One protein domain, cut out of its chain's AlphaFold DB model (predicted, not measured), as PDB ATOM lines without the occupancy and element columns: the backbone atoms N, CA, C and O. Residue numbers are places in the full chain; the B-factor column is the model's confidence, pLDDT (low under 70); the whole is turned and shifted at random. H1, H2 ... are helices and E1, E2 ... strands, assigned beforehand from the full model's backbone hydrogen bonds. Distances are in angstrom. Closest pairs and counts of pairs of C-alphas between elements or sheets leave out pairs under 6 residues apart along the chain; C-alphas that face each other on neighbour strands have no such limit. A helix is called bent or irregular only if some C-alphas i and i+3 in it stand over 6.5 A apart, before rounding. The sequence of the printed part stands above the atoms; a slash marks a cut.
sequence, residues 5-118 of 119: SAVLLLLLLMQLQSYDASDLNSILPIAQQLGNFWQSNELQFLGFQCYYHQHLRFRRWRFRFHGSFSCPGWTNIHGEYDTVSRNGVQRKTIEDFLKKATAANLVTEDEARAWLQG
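Overview. This is residues 5 to 118 of the 119 residues of the protein "Anti-lipopolysaccharide factor" of Hyalella azteca (UniProt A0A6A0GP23). A twisted four-stranded sheet has H3 packed over one face, H4 folds back along H3, and a long arm, residues 5 to 33 with H1 and part of H2, sticks out from this body. The 114 printed residues hold four named helices and four named strands in the order H1 H2 E1 E2 E3 E4 H3 H4. The sheet, E1 - E2 - E3 - E4, is antiparallel and the class is mixed, helices and strands. The whole is extended, with a radius of gyration of the C-alphas of 23.4 A and spans of 82 by 33 by 23 A.

Arrangement. Start at the sheet, a meander, each strand the antiparallel neighbour of the one before: E1, residues 39 to 45; E2, 48 to 59; E3, 62 to 70; E4, 78 to 83. Look for N 43 and O 50 at 2.9 A between E1 and E2, N 57 and O 64 at 2.8 A between E2 and E3, and N 67 and O 81 at 2.9 A between E3 and E4. H3, residues 86 to 103, makes two layers with the sheet, a helix on one face, at a height over the sheet of 6.0 A. It lies over E3 and E4, slantwise to the strands, at 36 degrees to E4 on the local plane; the closest C-alphas of H3 and E4 are those of Phe 97 and Gly 79, 3.8 A apart. H4, residues 109 to 116, touches H3 in a helical hairpin, a shallow tilt of 16 degrees, opposite ways; their closest C-alphas are Leu 98 and Ala 112, 5.9 A. H1, residues 5 to 15, and H2, residues 21 to 35, are apart and not on the sheet. In H1 and H4 every O i to N i+4 pair is within hydrogen-bond range, in H2 8 of 11 and in H3 12 of 14.

Along the chain. Find C-alpha 5 at (197.829, 87.018, 89.696), where H1 begins; H2 runs 20.7 A. E2 runs 32.6 A and bends by 55 degrees at residue 56, E3 25.7 A, H3 26.9 A. H4 ends at C-alpha 116, (201.122, 144.552, 137.599). H2 and H3 are only just irregular: C-alphas 26 and 29 are 6.7 A apart, 87 and 90 6.6 A.

Size, cuts and confidence. The two C-alphas farthest apart, of Ser 5 and Asp 110, are 83.4 A from each other. The printed part has no cut and no long link. Look for pLDDT under 70 at residues 5 to 40 and residue 118.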
ATOM      1  N   SER A   5     197.713  86.781  88.245       56.31
ATOM      2  CA  SER A   5     197.829  87.018  89.696       56.31
ATOM      3  C   SER A   5     198.873  88.068  90.084       56.31
ATOM      4  O   SER A   5     198.660  88.801  91.041       56.31
ATOM      5  N   ALA A   6     199.972  88.195  89.331       60.25
ATOM      6  CA  ALA A   6     201.003  89.200  89.613       60.25
ATOM      7  C   ALA A   6     200.530  90.636  89.318       60.25
ATOM      8  O   ALA A   6     200.885  91.559  90.042       60.25
ATOM      9  N   VAL A   7     199.682  90.820  88.296       64.69
ATOM     10  CA  VAL A   7     199.102  92.129  87.943       64.69
ATOM     11  C   VAL A   7     198.097  92.582  89.003       64.69
ATOM     12  O   VAL A   7     198.100  93.744  89.387       64.69
ATOM     13  N   LEU A   8     197.295  91.656  89.537       62.12
ATOM     14  CA  LEU A   8     196.384  91.923  90.657       62.12
ATOM     15  C   LEU A   8     197.132  92.290  91.945       62.12
ATOM     16  O   LEU A   8     196.702  93.198  92.645       62.12
ATOM     17  N   LEU A   9     198.269  91.642  92.228       65.50
ATOM     18  CA  LEU A   9     199.110  91.992  93.378       65.50
ATOM     19  C   LEU A   9     199.766  93.373  93.223       65.50
ATOM     20  O   LEU A   9     199.794  94.143  94.176       65.50
ATOM     21  N   LEU A  10     200.256  93.704  92.026       64.50
ATOM     22  CA  LEU A  10     200.827  95.022  91.722       64.50
ATOM     23  C   LEU A  10     199.776  96.140  91.803       64.50
ATOM     24  O   LEU A  10     200.067  97.203  92.344       64.50
ATOM     25  N   LEU A  11     198.549  95.892  91.337       62.66
ATOM     26  CA  LEU A  11     197.435  96.838  91.463       62.66
ATOM     27  C   LEU A  11     197.003  97.032  92.925       62.66
ATOM     28  O   LEU A  11     196.744  98.163  93.325       62.66
ATOM     29  N   LEU A  12     196.989  95.970  93.742       63.53
ATOM     30  CA  LEU A  12     196.702  96.079  95.180       63.53
ATOM     31  C   LEU A  12     197.779  96.881  95.928       63.53
ATOM     32  O   LEU A  12     197.465  97.658  96.825       63.53
ATOM     33  N   LEU A  13     199.050  96.715  95.550       62.47
ATOM     34  CA  LEU A  13     200.166  97.460  96.138       62.47
ATOM     35  C   LEU A  13     200.146  98.945  95.738       62.47
ATOM     36  O   LEU A  13     200.515  99.791  96.548       62.47
ATOM     37  N   MET A  14     199.656  99.281  94.538       60.22
ATOM     38  CA  MET A  14     199.455 100.675  94.114       60.22
ATOM     39  C   MET A  14     198.314 101.374  94.876       60.22
ATOM     40  O   MET A  14     198.387 102.580  95.094       60.22
ATOM     41  N   GLN A  15     197.297 100.641  95.344       57.41
ATOM     42  CA  GLN A  15     196.204 101.202  96.159       57.41
ATOM     43  C   GLN A  15     196.625 101.561  97.592       57.41
ATOM     44  O   GLN A  15     195.948 102.347  98.248       57.41
ATOM     45  N   LEU A  16     197.746 101.023  98.083       54.75
ATOM     46  CA  LEU A  16     198.284 101.370  99.403       54.75
ATOM     47  C   LEU A  16     199.103 102.676  99.403       54.75
ATOM     48  O   LEU A  16     199.502 103.130 100.471       54.75
ATOM     49  N   GLN A  17     199.356 103.295  98.240       55.59
ATOM     50  CA  GLN A  17     200.177 104.514  98.136       55.59
ATOM     51  C   GLN A  17     199.388 105.832  98.133       55.59
ATOM     52  O   GLN A  17     199.993 106.899  98.078       55.59
ATOM     53  N   SER A  18     198.060 105.792  98.245       53.88
ATOM     54  CA  SER A  18     197.218 106.984  98.394       53.88
ATOM     55  C   SER A  18     196.631 107.063  99.804       53.88
ATOM     56  O   SER A  18     195.417 107.071  99.981       53.88
ATOM     57  N   TYR A  19     197.492 107.076 100.826       53.34
ATOM     58  CA  TYR A  19     197.115 107.655 102.115       53.34
ATOM     59  C   TYR A  19     197.324 109.162 101.981       53.34
ATOM     60  O   TYR A  19     198.446 109.645 101.833       53.34
ATOM     61  N   ASP A  20     196.209 109.870 101.877       55.12
ATOM     62  CA  ASP A  20     196.128 111.221 101.352       55.12
ATOM     63  C   ASP A  20     196.821 112.227 102.288       55.12
ATOM     64  O   ASP A  20     196.297 112.604 103.336       55.12
ATOM     65  N   ALA A  21     198.019 112.693 101.919       52.50
ATOM     66  CA  ALA A  21     198.701 113.789 102.613       52.50
ATOM     67  C   ALA A  21     197.881 115.101 102.589       52.50
ATOM     68  O   ALA A  21     198.184 116.039 103.330       52.50
ATOM     69  N   SER A  22     196.839 115.172 101.753       53.75
ATOM     70  CA  SER A  22     195.924 116.307 101.653       53.75
ATOM     71  C   SER A  22     195.009 116.453 102.884       53.75
ATOM     72  O   SER A  22     194.681 117.578 103.255       53.75
ATOM     73  N   ASP A  23     194.684 115.359 103.590       58.19
ATOM     74  CA  ASP A  23     193.820 115.382 104.790       58.19
ATOM     75  C   ASP A  23     194.515 116.035 106.003       58.19
ATOM     76  O   ASP A  23     193.921 116.810 106.761       58.19
ATOM     77  N   LEU A  24     195.832 115.829 106.134       56.78
ATOM     78  CA  LEU A  24     196.634 116.483 107.172       56.78
ATOM     79  C   LEU A  24     196.639 118.009 106.979       56.78
ATOM     80  O   LEU A  24     196.490 118.761 107.940       56.78
ATOM     81  N   ASN A  25     196.725 118.480 105.731       60.84
ATOM     82  CA  ASN A  25     196.734 119.910 105.418       60.84
ATOM     83  C   ASN A  25     195.415 120.617 105.774       60.84
ATOM     84  O   ASN A  25     195.449 121.800 106.116       60.84
ATOM     85  N   SER A  26     194.277 119.913 105.775       60.59
ATOM     86  CA  SER A  26     192.996 120.464 106.245       60.59
ATOM     87  C   SER A  26     192.879 120.572 107.768       60.59
ATOM     88  O   SER A  26     192.204 121.480 108.257       60.59
ATOM     89  N   ILE A  27     193.547 119.703 108.533       58.16
ATOM     90  CA  ILE A  27     193.507 119.740 110.008       58.16
ATOM     91  C   ILE A  27     194.600 120.618 110.622       58.16
ATOM     92  O   ILE A  27     194.412 121.129 111.726       58.16
ATOM     93  N   LEU A  28     195.706 120.856 109.911       59.81
ATOM     94  CA  LEU A  28     196.786 121.746 110.346       59.81
ATOM     95  C   LEU A  28     196.315 123.148 110.781       59.81
ATOM     96  O   LEU A  28     196.689 123.554 111.883       59.81
ATOM     97  N   PRO A  29     195.482 123.893 110.025       59.78
ATOM     98  CA  PRO A  29     195.037 125.219 110.455       59.78
ATOM     99  C   PRO A  29     194.162 125.169 111.715       59.78
ATOM    100  O   PRO A  29     194.285 126.031 112.584       59.78
ATOM    101  N   ILE A  30     193.329 124.134 111.869       52.69
ATOM    102  CA  ILE A  30     192.497 123.934 113.065       52.69
ATOM    103  C   ILE A  30     193.384 123.596 114.266       52.69
ATOM    104  O   ILE A  30     193.200 124.158 115.342       52.69
ATOM    105  N   ALA A  31     194.378 122.726 114.086       52.62
ATOM    106  CA  ALA A  31     195.340 122.364 115.119       52.62
ATOM    107  C   ALA A  31     196.224 123.551 115.532       52.62
ATOM    108  O   ALA A  31     196.486 123.722 116.717       52.62
ATOM    109  N   GLN A  32     196.629 124.412 114.594       56.78
ATOM    110  CA  GLN A  32     197.358 125.653 114.878       56.78
ATOM    111  C   GLN A  32     196.483 126.669 115.616       56.78
ATOM    112  O   GLN A  32     196.907 127.266 116.605       56.78
ATOM    113  N   GLN A  33     195.235 126.845 115.180       51.88
ATOM    114  CA  GLN A  33     194.279 127.725 115.842       51.88
ATOM    115  C   GLN A  33     193.946 127.225 117.250       51.88
ATOM    116  O   GLN A  33     193.830 128.041 118.170       51.88
ATOM    117  N   LEU A  34     193.857 125.900 117.420       50.38
ATOM    118  CA  LEU A  34     193.752 125.258 118.716       50.38
ATOM    119  C   LEU A  34     195.007 125.533 119.536       50.38
ATOM    120  O   LEU A  34     194.877 126.167 120.569       50.38
ATOM    121  N   GLY A  35     196.198 125.193 119.045       53.03
ATOM    122  CA  GLY A  35     197.487 125.425 119.700       53.03
ATOM    123  C   GLY A  35     197.689 126.865 120.176       53.03
ATOM    124  O   GLY A  35     198.138 127.065 121.294       53.03
ATOM    125  N   ASN A  36     197.228 127.869 119.426       56.22
ATOM    126  CA  ASN A  36     197.255 129.272 119.857       56.22
ATOM    127  C   ASN A  36     196.452 129.544 121.145       56.22
ATOM    128  O   ASN A  36     196.658 130.568 121.795       56.22
ATOM    129  N   PHE A  37     195.471 128.709 121.507       56.25
ATOM    130  CA  PHE A  37     194.769 128.789 122.795       56.25
ATOM    131  C   PHE A  37     195.601 128.258 123.968       56.25
ATOM    132  O   PHE A  37     195.362 128.705 125.094       56.25
ATOM    133  N   TRP A  38     196.571 127.375 123.706       56.59
ATOM    134  CA  TRP A  38     197.508 126.852 124.691       56.59
ATOM    135  C   TRP A  38     198.760 127.722 124.709       56.59
ATOM    136  O   TRP A  38     199.570 127.703 123.789       56.59
ATOM    137  N   GLN A  39     198.908 128.508 125.769       68.06
ATOM    138  CA  GLN A  39     200.120 129.283 126.007       68.06
ATOM    139  C   GLN A  39     200.769 128.765 127.278       68.06
ATOM    140  O   GLN A  39     200.112 128.663 128.314       68.06
ATOM    141  N   SER A  40     202.047 128.421 127.171       68.88
ATOM    142  CA  SER A  40     202.897 128.103 128.306       68.88
ATOM    143  C   SER A  40     204.047 129.089 128.283       68.88
ATOM    144  O   SER A  40     204.827 129.081 127.336       68.88
ATOM    145  N   ASN A  41     204.121 129.943 129.297       76.12
ATOM    146  CA  ASN A  41     205.177 130.937 129.409       76.12
ATOM    147  C   ASN A  41     205.949 130.691 130.697       76.12
ATOM    148  O   ASN A  41     205.359 130.588 131.777       76.12
ATOM    149  N   GLU A  42     207.265 130.624 130.563       77.81
ATOM    150  CA  GLU A  42     208.176 130.745 131.688       77.81
ATOM    151  C   GLU A  42     208.311 132.224 132.050       77.81
ATOM    152  O   GLU A  42     208.502 133.079 131.183       77.81
ATOM    153  N   LEU A  43     208.151 132.531 133.331       79.44
ATOM    154  CA  LEU A  43     208.204 133.884 133.867       79.44
ATOM    155  C   LEU A  43     209.132 133.882 135.073       79.44
ATOM    156  O   LEU A  43     209.049 132.991 135.914       79.44
ATOM    157  N   GLN A  44     209.972 134.905 135.188       79.44
ATOM    158  CA  GLN A  44     210.749 135.113 136.399       79.44
ATOM    159  C   GLN A  44     210.002 136.089 137.310       79.44
ATOM    160  O   GLN A  44     209.761 137.240 136.946       79.44
ATOM    161  N   PHE A  45     209.602 135.619 138.489       77.25
ATOM    162  CA  PHE A  45     208.871 136.403 139.481       77.25
ATOM    163  C   PHE A  45     209.708 136.497 140.755       77.25
ATOM    164  O   PHE A  45     209.957 135.484 141.400       77.25
ATOM    165  N   LEU A  46     210.168 137.702 141.104       78.00
ATOM    166  CA  LEU A  46     211.011 137.952 142.288       78.00
ATOM    167  C   LEU A  46     212.222 137.008 142.405       78.00
ATOM    168  O   LEU A  46     212.573 136.547 143.485       78.00
ATOM    169  N   GLY A  47     212.857 136.702 141.273       80.75
ATOM    170  CA  GLY A  47     214.006 135.793 141.213       80.75
ATOM    171  C   GLY A  47     213.648 134.303 141.187       80.75
ATOM    172  O   GLY A  47     214.538 133.481 140.987       80.75
ATOM    173  N   PHE A  48     212.369 133.944 141.308       86.19
ATOM    174  CA  PHE A  48     211.896 132.567 141.203       86.19
ATOM    175  C   PHE A  48     211.403 132.245 139.796       86.19
ATOM    176  O   PHE A  48     210.793 133.078 139.121       86.19
ATOM    177  N   GLN A  49     211.662 131.014 139.365       90.75
ATOM    178  CA  GLN A  49     211.124 130.479 138.122       90.75
ATOM    179  C   GLN A  49     209.649 130.122 138.317       90.75
ATOM    180  O   GLN A  49     209.295 129.349 139.210       90.75
ATOM    181  N   CYS A  50     208.794 130.668 137.462       89.81
ATOM    182  CA  CYS A  50     207.358 130.465 137.501       89.81
ATOM    183  C   CYS A  50     206.817 130.069 136.131       89.81
ATOM    184  O   CYS A  50     207.410 130.341 135.087       89.81
ATOM    185  N   TYR A  51     205.644 129.453 136.150       92.06
ATOM    186  CA  TYR A  51     205.000 128.883 134.983       92.06
ATOM    187  C   TYR A  51     203.573 129.397 134.894       92.06
ATOM    188  O   TYR A  51     202.772 129.222 135.818       92.06
ATOM    189  N   TYR A  52     203.266 130.028 133.765       90.56
ATOM    190  CA  TYR A  52     201.908 130.352 133.365       90.56
ATOM    191  C   TYR A  52     201.427 129.346 132.326       90.56
ATOM    192  O   TYR A  52     202.101 129.128 131.321       90.56
ATOM    193  N   HIS A  53     200.234 128.798 132.538       91.31
ATOM    194  CA  HIS A  53     199.555 127.922 131.593       91.31
ATOM    195  C   HIS A  53     198.163 128.458 131.284       91.31
ATOM    196  O   HIS A  53     197.419 128.838 132.186       91.31
ATOM    197  N   GLN A  54     197.790 128.426 130.011       91.19
ATOM    198  CA  GLN A  54     196.458 128.773 129.536       91.19
ATOM    199  C   GLN A  54     195.878 127.643 128.699       91.19
ATOM    200  O   GLN A  54     196.579 127.084 127.860       91.19
ATOM    201  N   HIS A  55     194.584 127.371 128.848       88.75
ATOM    202  CA  HIS A  55     193.842 126.481 127.954       88.75
ATOM    203  C   HIS A  55     192.357 126.827 127.896       88.75
ATOM    204  O   HIS A  55     191.827 127.550 128.742       88.75
ATOM    205  N   LEU A  56     191.652 126.286 126.901       91.56
ATOM    206  CA  LEU A  56     190.193 126.366 126.856       91.56
ATOM    207  C   LEU A  56     189.559 125.308 127.762       91.56
ATOM    208  O   LEU A  56     189.918 124.131 127.735       91.56
ATOM    209  N   ARG A  57     188.543 125.718 128.519       89.75
ATOM    210  CA  ARG A  57     187.636 124.843 129.260       89.75
ATOM    211  C   ARG A  57     186.213 125.034 128.761       89.75
ATOM    212  O   ARG A  57     185.720 126.158 128.650       89.75
ATOM    213  N   PHE A  58     185.524 123.927 128.511       88.88
ATOM    214  CA  PHE A  58     184.089 123.942 128.264       88.88
ATOM    215  C   PHE A  58     183.340 123.919 129.603       88.88
ATOM    216  O   PHE A  58     183.478 122.983 130.397       88.88
ATOM    217  N   ARG A  59     182.583 124.980 129.902       85.44
ATOM    218  CA  ARG A  59     181.827 125.147 131.157       85.44
ATOM    219  C   ARG A  59     180.516 125.872 130.872       85.44
ATOM    220  O   ARG A  59     180.532 126.910 130.220       85.44
ATOM    221  N   ARG A  60     179.388 125.378 131.403       86.50
ATOM    222  CA  ARG A  60     178.051 126.003 131.248       86.50
ATOM    223  C   ARG A  60     177.732 126.371 129.786       86.50
ATOM    224  O   ARG A  60     177.339 127.502 129.504       86.50
ATOM    225  N   TRP A  61     177.956 125.427 128.869       90.62
ATOM    226  CA  TRP A  61     177.662 125.578 127.436       90.62
ATOM    227  C   TRP A  61     178.447 126.682 126.716       90.62
ATOM    228  O   TRP A  61     177.997 127.220 125.710       90.62
ATOM    229  N   ARG A  62     179.624 127.052 127.228       92.00
ATOM    230  CA  ARG A  62     180.522 128.008 126.573       92.00
ATOM    231  C   ARG A  62     181.983 127.642 126.782       92.00
ATOM    232  O   ARG A  62     182.350 127.068 127.809       92.00
ATOM    233  N   PHE A  63     182.810 128.020 125.814       91.38
ATOM    234  CA  PHE A  63     184.260 127.976 125.946       91.38
ATOM    235  C   PHE A  63     184.737 129.173 126.769       91.38
ATOM    236  O   PHE A  63     184.339 130.315 126.530       91.38
ATOM    237  N   ARG A  64     185.569 128.898 127.770       92.50
ATOM    238  CA  ARG A  64     186.257 129.898 128.586       92.50
ATOM    239  C   ARG A  64     187.745 129.616 128.571       92.50
ATOM    240  O   ARG A  64     188.149 128.460 128.572       92.50
ATOM    241  N   PHE A  65     188.538 130.669 128.587       92.75
ATOM    242  CA  PHE A  65     189.951 130.590 128.887       92.75
ATOM    243  C   PHE A  65     190.132 130.389 130.381       92.75
ATOM    244  O   PHE A  65     189.593 131.161 131.175       92.75
ATOM    245  N   HIS A  66     190.893 129.364 130.723       94.19
ATOM    246  CA  HIS A  66     191.378 129.104 132.061       94.19
ATOM    247  C   HIS A  66     192.875 129.379 132.087       94.19
ATOM    248  O   HIS A  66     193.600 128.852 131.241       94.19
ATOM    249  N   GLY A  67     193.314 130.197 133.034       94.62
ATOM    250  CA  GLY A  67     194.722 130.428 133.316       94.62
ATOM    251  C   GLY A  67     195.106 129.836 134.667       94.62
ATOM    252  O   GLY A  67     194.306 129.854 135.601       94.62
ATOM    253  N   SER A  68     196.333 129.330 134.746       95.94
ATOM    254  CA  SER A  68     196.989 128.851 135.962       95.94
ATOM    255  C   SER A  68     198.382 129.463 136.051       95.94
ATOM    256  O   SER A  68     199.097 129.505 135.049       95.94
ATOM    257  N   PHE A  69     198.776 129.928 137.232       94.19
ATOM    258  CA  PHE A  69     200.106 130.474 137.493       94.19
ATOM    259  C   PHE A  69     200.693 129.871 138.766       94.19
ATOM    260  O   PHE A  69     200.038 129.856 139.811       94.19
ATOM    261  N   SER A  70     201.923 129.370 138.673       95.75
ATOM    262  CA  SER A  70     202.604 128.665 139.761       95.75
ATOM    263  C   SER A  70     204.091 128.996 139.804       95.75
ATOM    264  O   SER A  70     204.701 129.222 138.763       95.75
ATOM    265  N   CYS A  71     204.672 128.992 141.002       92.75
ATOM    266  CA  CYS A  71     206.091 129.253 141.238       92.75
ATOM    267  C   CYS A  71     206.685 128.125 142.098       92.75
ATOM    268  O   CYS A  71     206.829 128.283 143.318       92.75
ATOM    269  N   PRO A  72     206.963 126.951 141.503       93.88
ATOM    270  CA  PRO A  72     207.456 125.798 142.244       93.88
ATOM    271  C   PRO A  72     208.804 126.104 142.906       93.88
ATOM    272  O   PRO A  72     209.640 126.820 142.364       93.88
ATOM    273  N   GLY A  73     209.008 125.565 144.108       92.62
ATOM    274  CA  GLY A  73     210.198 125.835 144.922       92.62
ATOM    275  C   GLY A  73     210.147 127.146 145.714       92.62
ATOM    276  O   GLY A  73     210.919 127.293 146.656       92.62
ATOM    277  N   TRP A  74     209.218 128.057 145.401       93.38
ATOM    278  CA  TRP A  74     208.987 129.268 146.190       93.38
ATOM    279  C   TRP A  74     207.760 129.153 147.095       93.38
ATOM    280  O   TRP A  74     207.847 129.380 148.300       93.38
ATOM    281  N   THR A  75     206.607 128.788 146.528       94.56
ATOM    282  CA  THR A  75     205.343 128.690 147.265       94.56
ATOM    283  C   THR A  75     204.392 127.683 146.625       94.56
ATOM    284  O   THR A  75     204.450 127.431 145.425       94.56
ATOM    285  N   ASN A  76     203.481 127.136 147.433       95.88
ATOM    286  CA  ASN A  76     202.388 126.267 146.975       95.88
ATOM    287  C   ASN A  76     201.123 127.058 146.592       95.88
ATOM    288  O   ASN A  76     200.083 126.469 146.294       95.88
ATOM    289  N   ILE A  77     201.173 128.391 146.664       95.94
ATOM    290  CA  ILE A  77     200.088 129.255 146.205       95.94
ATOM    291  C   ILE A  77     200.038 129.221 144.680       95.94
ATOM    292  O   ILE A  77     201.063 129.308 144.008       95.94
ATOM    293  N   HIS A  78     198.825 129.154 144.142       96.38
ATOM    294  CA  HIS A  78     198.573 129.223 142.709       96.38
ATOM    295  C   HIS A  78     197.568 130.328 142.395       96.38
ATOM    296  O   HIS A  78     196.606 130.542 143.144       96.38
ATOM    297  N   GLY A  79     197.797 131.015 141.280       96.31
ATOM    298  CA  GLY A  79     196.824 131.907 140.664       96.31
ATOM    299  C   GLY A  79     195.958 131.129 139.692       96.31
ATOM    300  O   GLY A  79     196.489 130.363 138.892       96.31
ATOM    301  N   GLU A  80     194.648 131.335 139.735       96.81
ATOM    302  CA  GLU A  80     193.713 130.702 138.809       96.81
ATOM    303  C   GLU A  80     192.622 131.683 138.394       96.81
ATOM    304  O   GLU A  80     192.042 132.383 139.226       96.81
ATOM    305  N   TYR A  81     192.294 131.719 137.101       96.12
ATOM    306  CA  TYR A  81     191.180 132.539 136.638       96.12
ATOM    307  C   TYR A  81     190.485 131.977 135.399       96.12
ATOM    308  O   TYR A  81     191.126 131.472 134.481       96.12
ATOM    309  N   ASP A  82     189.158 132.131 135.353       94.19
ATOM    310  CA  ASP A  82     188.308 131.739 134.226       94.19
ATOM    311  C   ASP A  82     187.633 132.962 133.593       94.19
ATOM    312  O   ASP A  82     186.819 133.643 134.225       94.19
ATOM    313  N   THR A  83     187.860 133.203 132.302       93.00
ATOM    314  CA  THR A  83     187.214 134.306 131.570       93.00
ATOM    315  C   THR A  83     186.923 133.957 130.112       93.00
ATOM    316  O   THR A  83     187.447 133.002 129.556       93.00
ATOM    317  N   VAL A  84     186.041 134.721 129.469       90.75
ATOM    318  CA  VAL A  84     185.802 134.624 128.017       90.75
ATOM    319  C   VAL A  84     186.858 135.382 127.206       90.75
ATOM    320  O   VAL A  84     186.994 135.153 126.010       90.75
ATOM    321  N   SER A  85     187.613 136.278 127.849       86.69
ATOM    322  CA  SER A  85     188.649 137.079 127.197       86.69
ATOM    323  C   SER A  85     189.979 136.336 127.171       86.69
ATOM    324  O   SER A  85     190.578 136.114 128.222       86.69
ATOM    325  N   ARG A  86     190.473 136.028 125.967       81.12
ATOM    326  CA  ARG A  86     191.814 135.464 125.767       81.12
ATOM    327  C   ARG A  86     192.887 136.343 126.411       81.12
ATOM    328  O   ARG A  86     193.637 135.877 127.250       81.12
ATOM    329  N   ASN A  87     192.918 137.627 126.060       79.75
ATOM    330  CA  ASN A  87     193.976 138.535 126.512       79.75
ATOM    331  C   ASN A  87     193.843 138.878 128.005       79.75
ATOM    332  O   ASN A  87     194.816 139.234 128.658       79.75
ATOM    333  N   GLY A  88     192.632 138.781 128.564       86.00
ATOM    334  CA  GLY A  88     192.382 139.107 129.967       86.00
ATOM    335  C   GLY A  88     192.759 138.001 130.953       86.00
ATOM    336  O   GLY A  88     192.929 138.297 132.134       86.00
ATOM    337  N   VAL A  89     192.861 136.745 130.507       91.62
ATOM    338  CA  VAL A  89     193.028 135.605 131.421       91.62
ATOM    339  C   VAL A  89     194.400 135.589 132.088       91.62
ATOM    340  O   VAL A  89     194.464 135.348 133.290       91.62
ATOM    341  N   GLN A  90     195.470 135.955 131.374       87.69
ATOM    342  CA  GLN A  90     196.826 135.964 131.924       87.69
ATOM    343  C   GLN A  90     196.955 136.964 133.072       87.69
ATOM    344  O   GLN A  90     197.220 136.569 134.206       87.69
ATOM    345  N   ARG A  91     196.658 138.245 132.807       88.12
ATOM    346  CA  ARG A  91     196.700 139.302 133.826       88.12
ATOM    347  C   ARG A  91     195.843 138.949 135.040       88.12
ATOM    348  O   ARG A  91     196.305 139.074 136.163       88.12
ATOM    349  N   LYS A  92     194.615 138.458 134.832       93.19
ATOM    350  CA  LYS A  92     193.709 138.106 135.938       93.19
ATOM    351  C   LYS A  92     194.186 136.912 136.763       93.19
ATOM    352  O   LYS A  92     194.002 136.912 137.974       93.19
ATOM    353  N   THR A  93     194.808 135.928 136.120       94.12
ATOM    354  CA  THR A  93     195.417 134.780 136.803       94.12
ATOM    355  C   THR A  93     196.558 135.239 137.702       94.12
ATOM    356  O   THR A  93     196.657 134.797 138.845       94.12
ATOM    357  N   ILE A  94     197.393 136.165 137.223       90.56
ATOM    358  CA  ILE A  94     198.503 136.652 138.039       90.56
ATOM    359  C   ILE A  94     198.030 137.641 139.115       90.56
ATOM    360  O   ILE A  94     198.508 137.580 140.244       90.56
ATOM    361  N   GLU A  95     197.037 138.492 138.834       92.44
ATOM    362  CA  GLU A  95     196.372 139.312 139.861       92.44
ATOM    363  C   GLU A  95     195.835 138.446 141.017       92.44
ATOM    364  O   GLU A  95     195.957 138.822 142.184       92.44
ATOM    365  N   ASP A  96     195.255 137.283 140.707       96.50
ATOM    366  CA  ASP A  96     194.775 136.323 141.704       96.50
ATOM    367  C   ASP A  96     195.923 135.699 142.517       96.50
ATOM    368  O   ASP A  96     195.849 135.661 143.748       96.50
ATOM    369  N   PHE A  97     197.022 135.296 141.865       95.12
ATOM    370  CA  PHE A  97     198.231 134.835 142.558       95.12
ATOM    371  C   PHE A  97     198.779 135.900 143.516       95.12
ATOM    372  O   PHE A  97     199.007 135.607 144.686       95.12
ATOM    373  N   LEU A  98     198.947 137.138 143.041       92.56
ATOM    374  CA  LEU A  98     199.479 138.251 143.828       92.56
ATOM    375  C   LEU A  98     198.604 138.551 145.041       92.56
ATOM    376  O   LEU A  98     199.120 138.674 146.144       92.56
ATOM    377  N   LYS A  99     197.276 138.575 144.873       95.25
ATOM    378  CA  LYS A  99     196.346 138.724 146.002       95.25
ATOM    379  C   LYS A  99     196.566 137.662 147.074       95.25
ATOM    380  O   LYS A  99     196.611 137.990 148.258       95.25
ATOM    381  N   LYS A 100     196.691 136.397 146.671       97.12
ATOM    382  CA  LYS A 100     196.917 135.280 147.598       97.12
ATOM    383  C   LYS A 100     198.297 135.362 148.251       97.12
ATOM    384  O   LYS A 100     198.411 135.147 149.453       97.12
ATOM    385  N   ALA A 101     199.327 135.703 147.484       93.56
ATOM    386  CA  ALA A 101     200.693 135.825 147.973       93.56
ATOM    387  C   ALA A 101     200.849 137.000 148.958       93.56
ATOM    388  O   ALA A 101     201.488 136.836 149.996       93.56
ATOM    389  N   THR A 102     200.188 138.137 148.710       93.56
ATOM    390  CA  THR A 102     200.124 139.265 149.652       93.56
ATOM    391  C   THR A 102     199.358 138.897 150.916       93.56
ATOM    392  O   THR A 102     199.836 139.159 152.014       93.56
ATOM    393  N   ALA A 103     198.217 138.209 150.795       95.94
ATOM    394  CA  ALA A 103     197.469 137.722 151.958       95.94
ATOM    395  C   ALA A 103     198.274 136.727 152.819       95.94
ATOM    396  O   ALA A 103     198.043 136.621 154.022       95.94
ATOM    397  N   ALA A 104     199.231 136.017 152.215       95.81
ATOM    398  CA  ALA A 104     200.154 135.117 152.896       95.81
ATOM    399  C   ALA A 104     201.456 135.795 153.370       95.81
ATOM    400  O   ALA A 104     202.339 135.104 153.872       95.81
ATOM    401  N   ASN A 105     201.589 137.119 153.227       95.94
ATOM    402  CA  ASN A 105     202.796 137.893 153.545       95.94
ATOM    403  C   ASN A 105     204.067 137.428 152.800       95.94
ATOM    404  O   ASN A 105     205.175 137.598 153.301       95.94
ATOM    405  N   LEU A 106     203.922 136.837 151.608       92.12
ATOM    406  CA  LEU A 106     205.057 136.454 150.754       92.12
ATOM    407  C   LEU A 106     205.565 137.615 149.892       92.12
ATOM    408  O   LEU A 106     206.696 137.577 149.421       92.12
ATOM    409  N   VAL A 107     204.707 138.610 149.670       88.75
ATOM    410  CA  VAL A 107     204.972 139.837 148.911       88.75
ATOM    411  C   VAL A 107     204.197 140.991 149.519       88.75
ATOM    412  O   VAL A 107     203.063 140.827 149.969       88.75
ATOM    413  N   THR A 108     204.787 142.176 149.491       91.00
ATOM    414  CA  THR A 108     204.128 143.420 149.887       91.00
ATOM    415  C   THR A 108     203.139 143.892 148.819       91.00
ATOM    416  O   THR A 108     203.194 143.490 147.653       91.00
ATOM    417  N   GLU A 109     202.221 144.783 149.200       88.25
ATOM    418  CA  GLU A 109     201.322 145.411 148.227       88.25
ATOM    419  C   GLU A 109     202.076 146.239 147.179       88.25
ATOM    420  O   GLU A 109     201.651 146.293 146.025       88.25
ATOM    421  N   ASP A 110     203.179 146.885 147.564       87.69
ATOM    422  CA  ASP A 110     203.998 147.685 146.652       87.69
ATOM    423  C   ASP A 110     204.681 146.817 145.595       87.69
ATOM    424  O   ASP A 110     204.601 147.130 144.406       87.69
ATOM    425  N   GLU A 111     205.269 145.687 145.996       82.69
ATOM    426  CA  GLU A 111     205.854 144.713 145.066       82.69
ATOM    427  C   GLU A 111     204.799 144.152 144.106       82.69
ATOM    428  O   GLU A 111     205.027 144.082 142.896       82.69
ATOM    429  N   ALA A 112     203.612 143.815 144.620       84.94
ATOM    430  CA  ALA A 112     202.506 143.336 143.799       84.94
ATOM    431  C   ALA A 112     202.033 144.396 142.786       84.94
ATOM    432  O   ALA A 112     201.818 144.082 141.611       84.94
ATOM    433  N   ARG A 113     201.895 145.661 143.208       83.81
ATOM    434  CA  ARG A 113     201.508 146.775 142.325       83.81
ATOM    435  C   ARG A 113     202.550 147.035 141.245       83.81
ATOM    436  O   ARG A 113     202.171 147.194 140.088       83.81
ATOM    437  N   ALA A 114     203.830 147.066 141.610       82.00
ATOM    438  CA  ALA A 114     204.922 147.278 140.666       82.00
ATOM    439  C   ALA A 114     204.932 146.201 139.574       82.00
ATOM    440  O   ALA A 114     205.096 146.506 138.396       82.00
ATOM    441  N   TRP A 115     204.674 144.947 139.945       75.38
ATOM    442  CA  TRP A 115     204.649 143.849 138.986       75.38
ATOM    443  C   TRP A 115     203.476 143.943 137.997       75.38
ATOM    444  O   TRP A 115     203.645 143.704 136.803       75.38
ATOM    445  N   LEU A 116     202.294 144.363 138.463       75.38
ATOM    446  CA  LEU A 116     201.122 144.552 137.599       75.38
ATOM    447  C   LEU A 116     201.266 145.699 136.591       75.38
ATOM    448  O   LEU A 116     200.519 145.722 135.620       75.38
ATOM    449  N   GLN A 117     202.199 146.632 136.793       74.62
ATOM    450  CA  GLN A 117     202.494 147.689 135.817       74.62
ATOM    451  C   GLN A 117     203.313 147.184 134.618       74.62
ATOM    452  O   GLN A 117     203.381 147.870 133.602       74.62
ATOM    453  N   GLY A 118     203.934 146.003 134.726       63.69
ATOM    454  CA  GLY A 118     204.705 145.378 133.648       63.69
ATOM    455  C   GLY A 118     203.878 144.550 132.654       63.69
ATOM    456  O   GLY A 118     204.466 143.958 131.751       63.69
TER     457      GLY A 118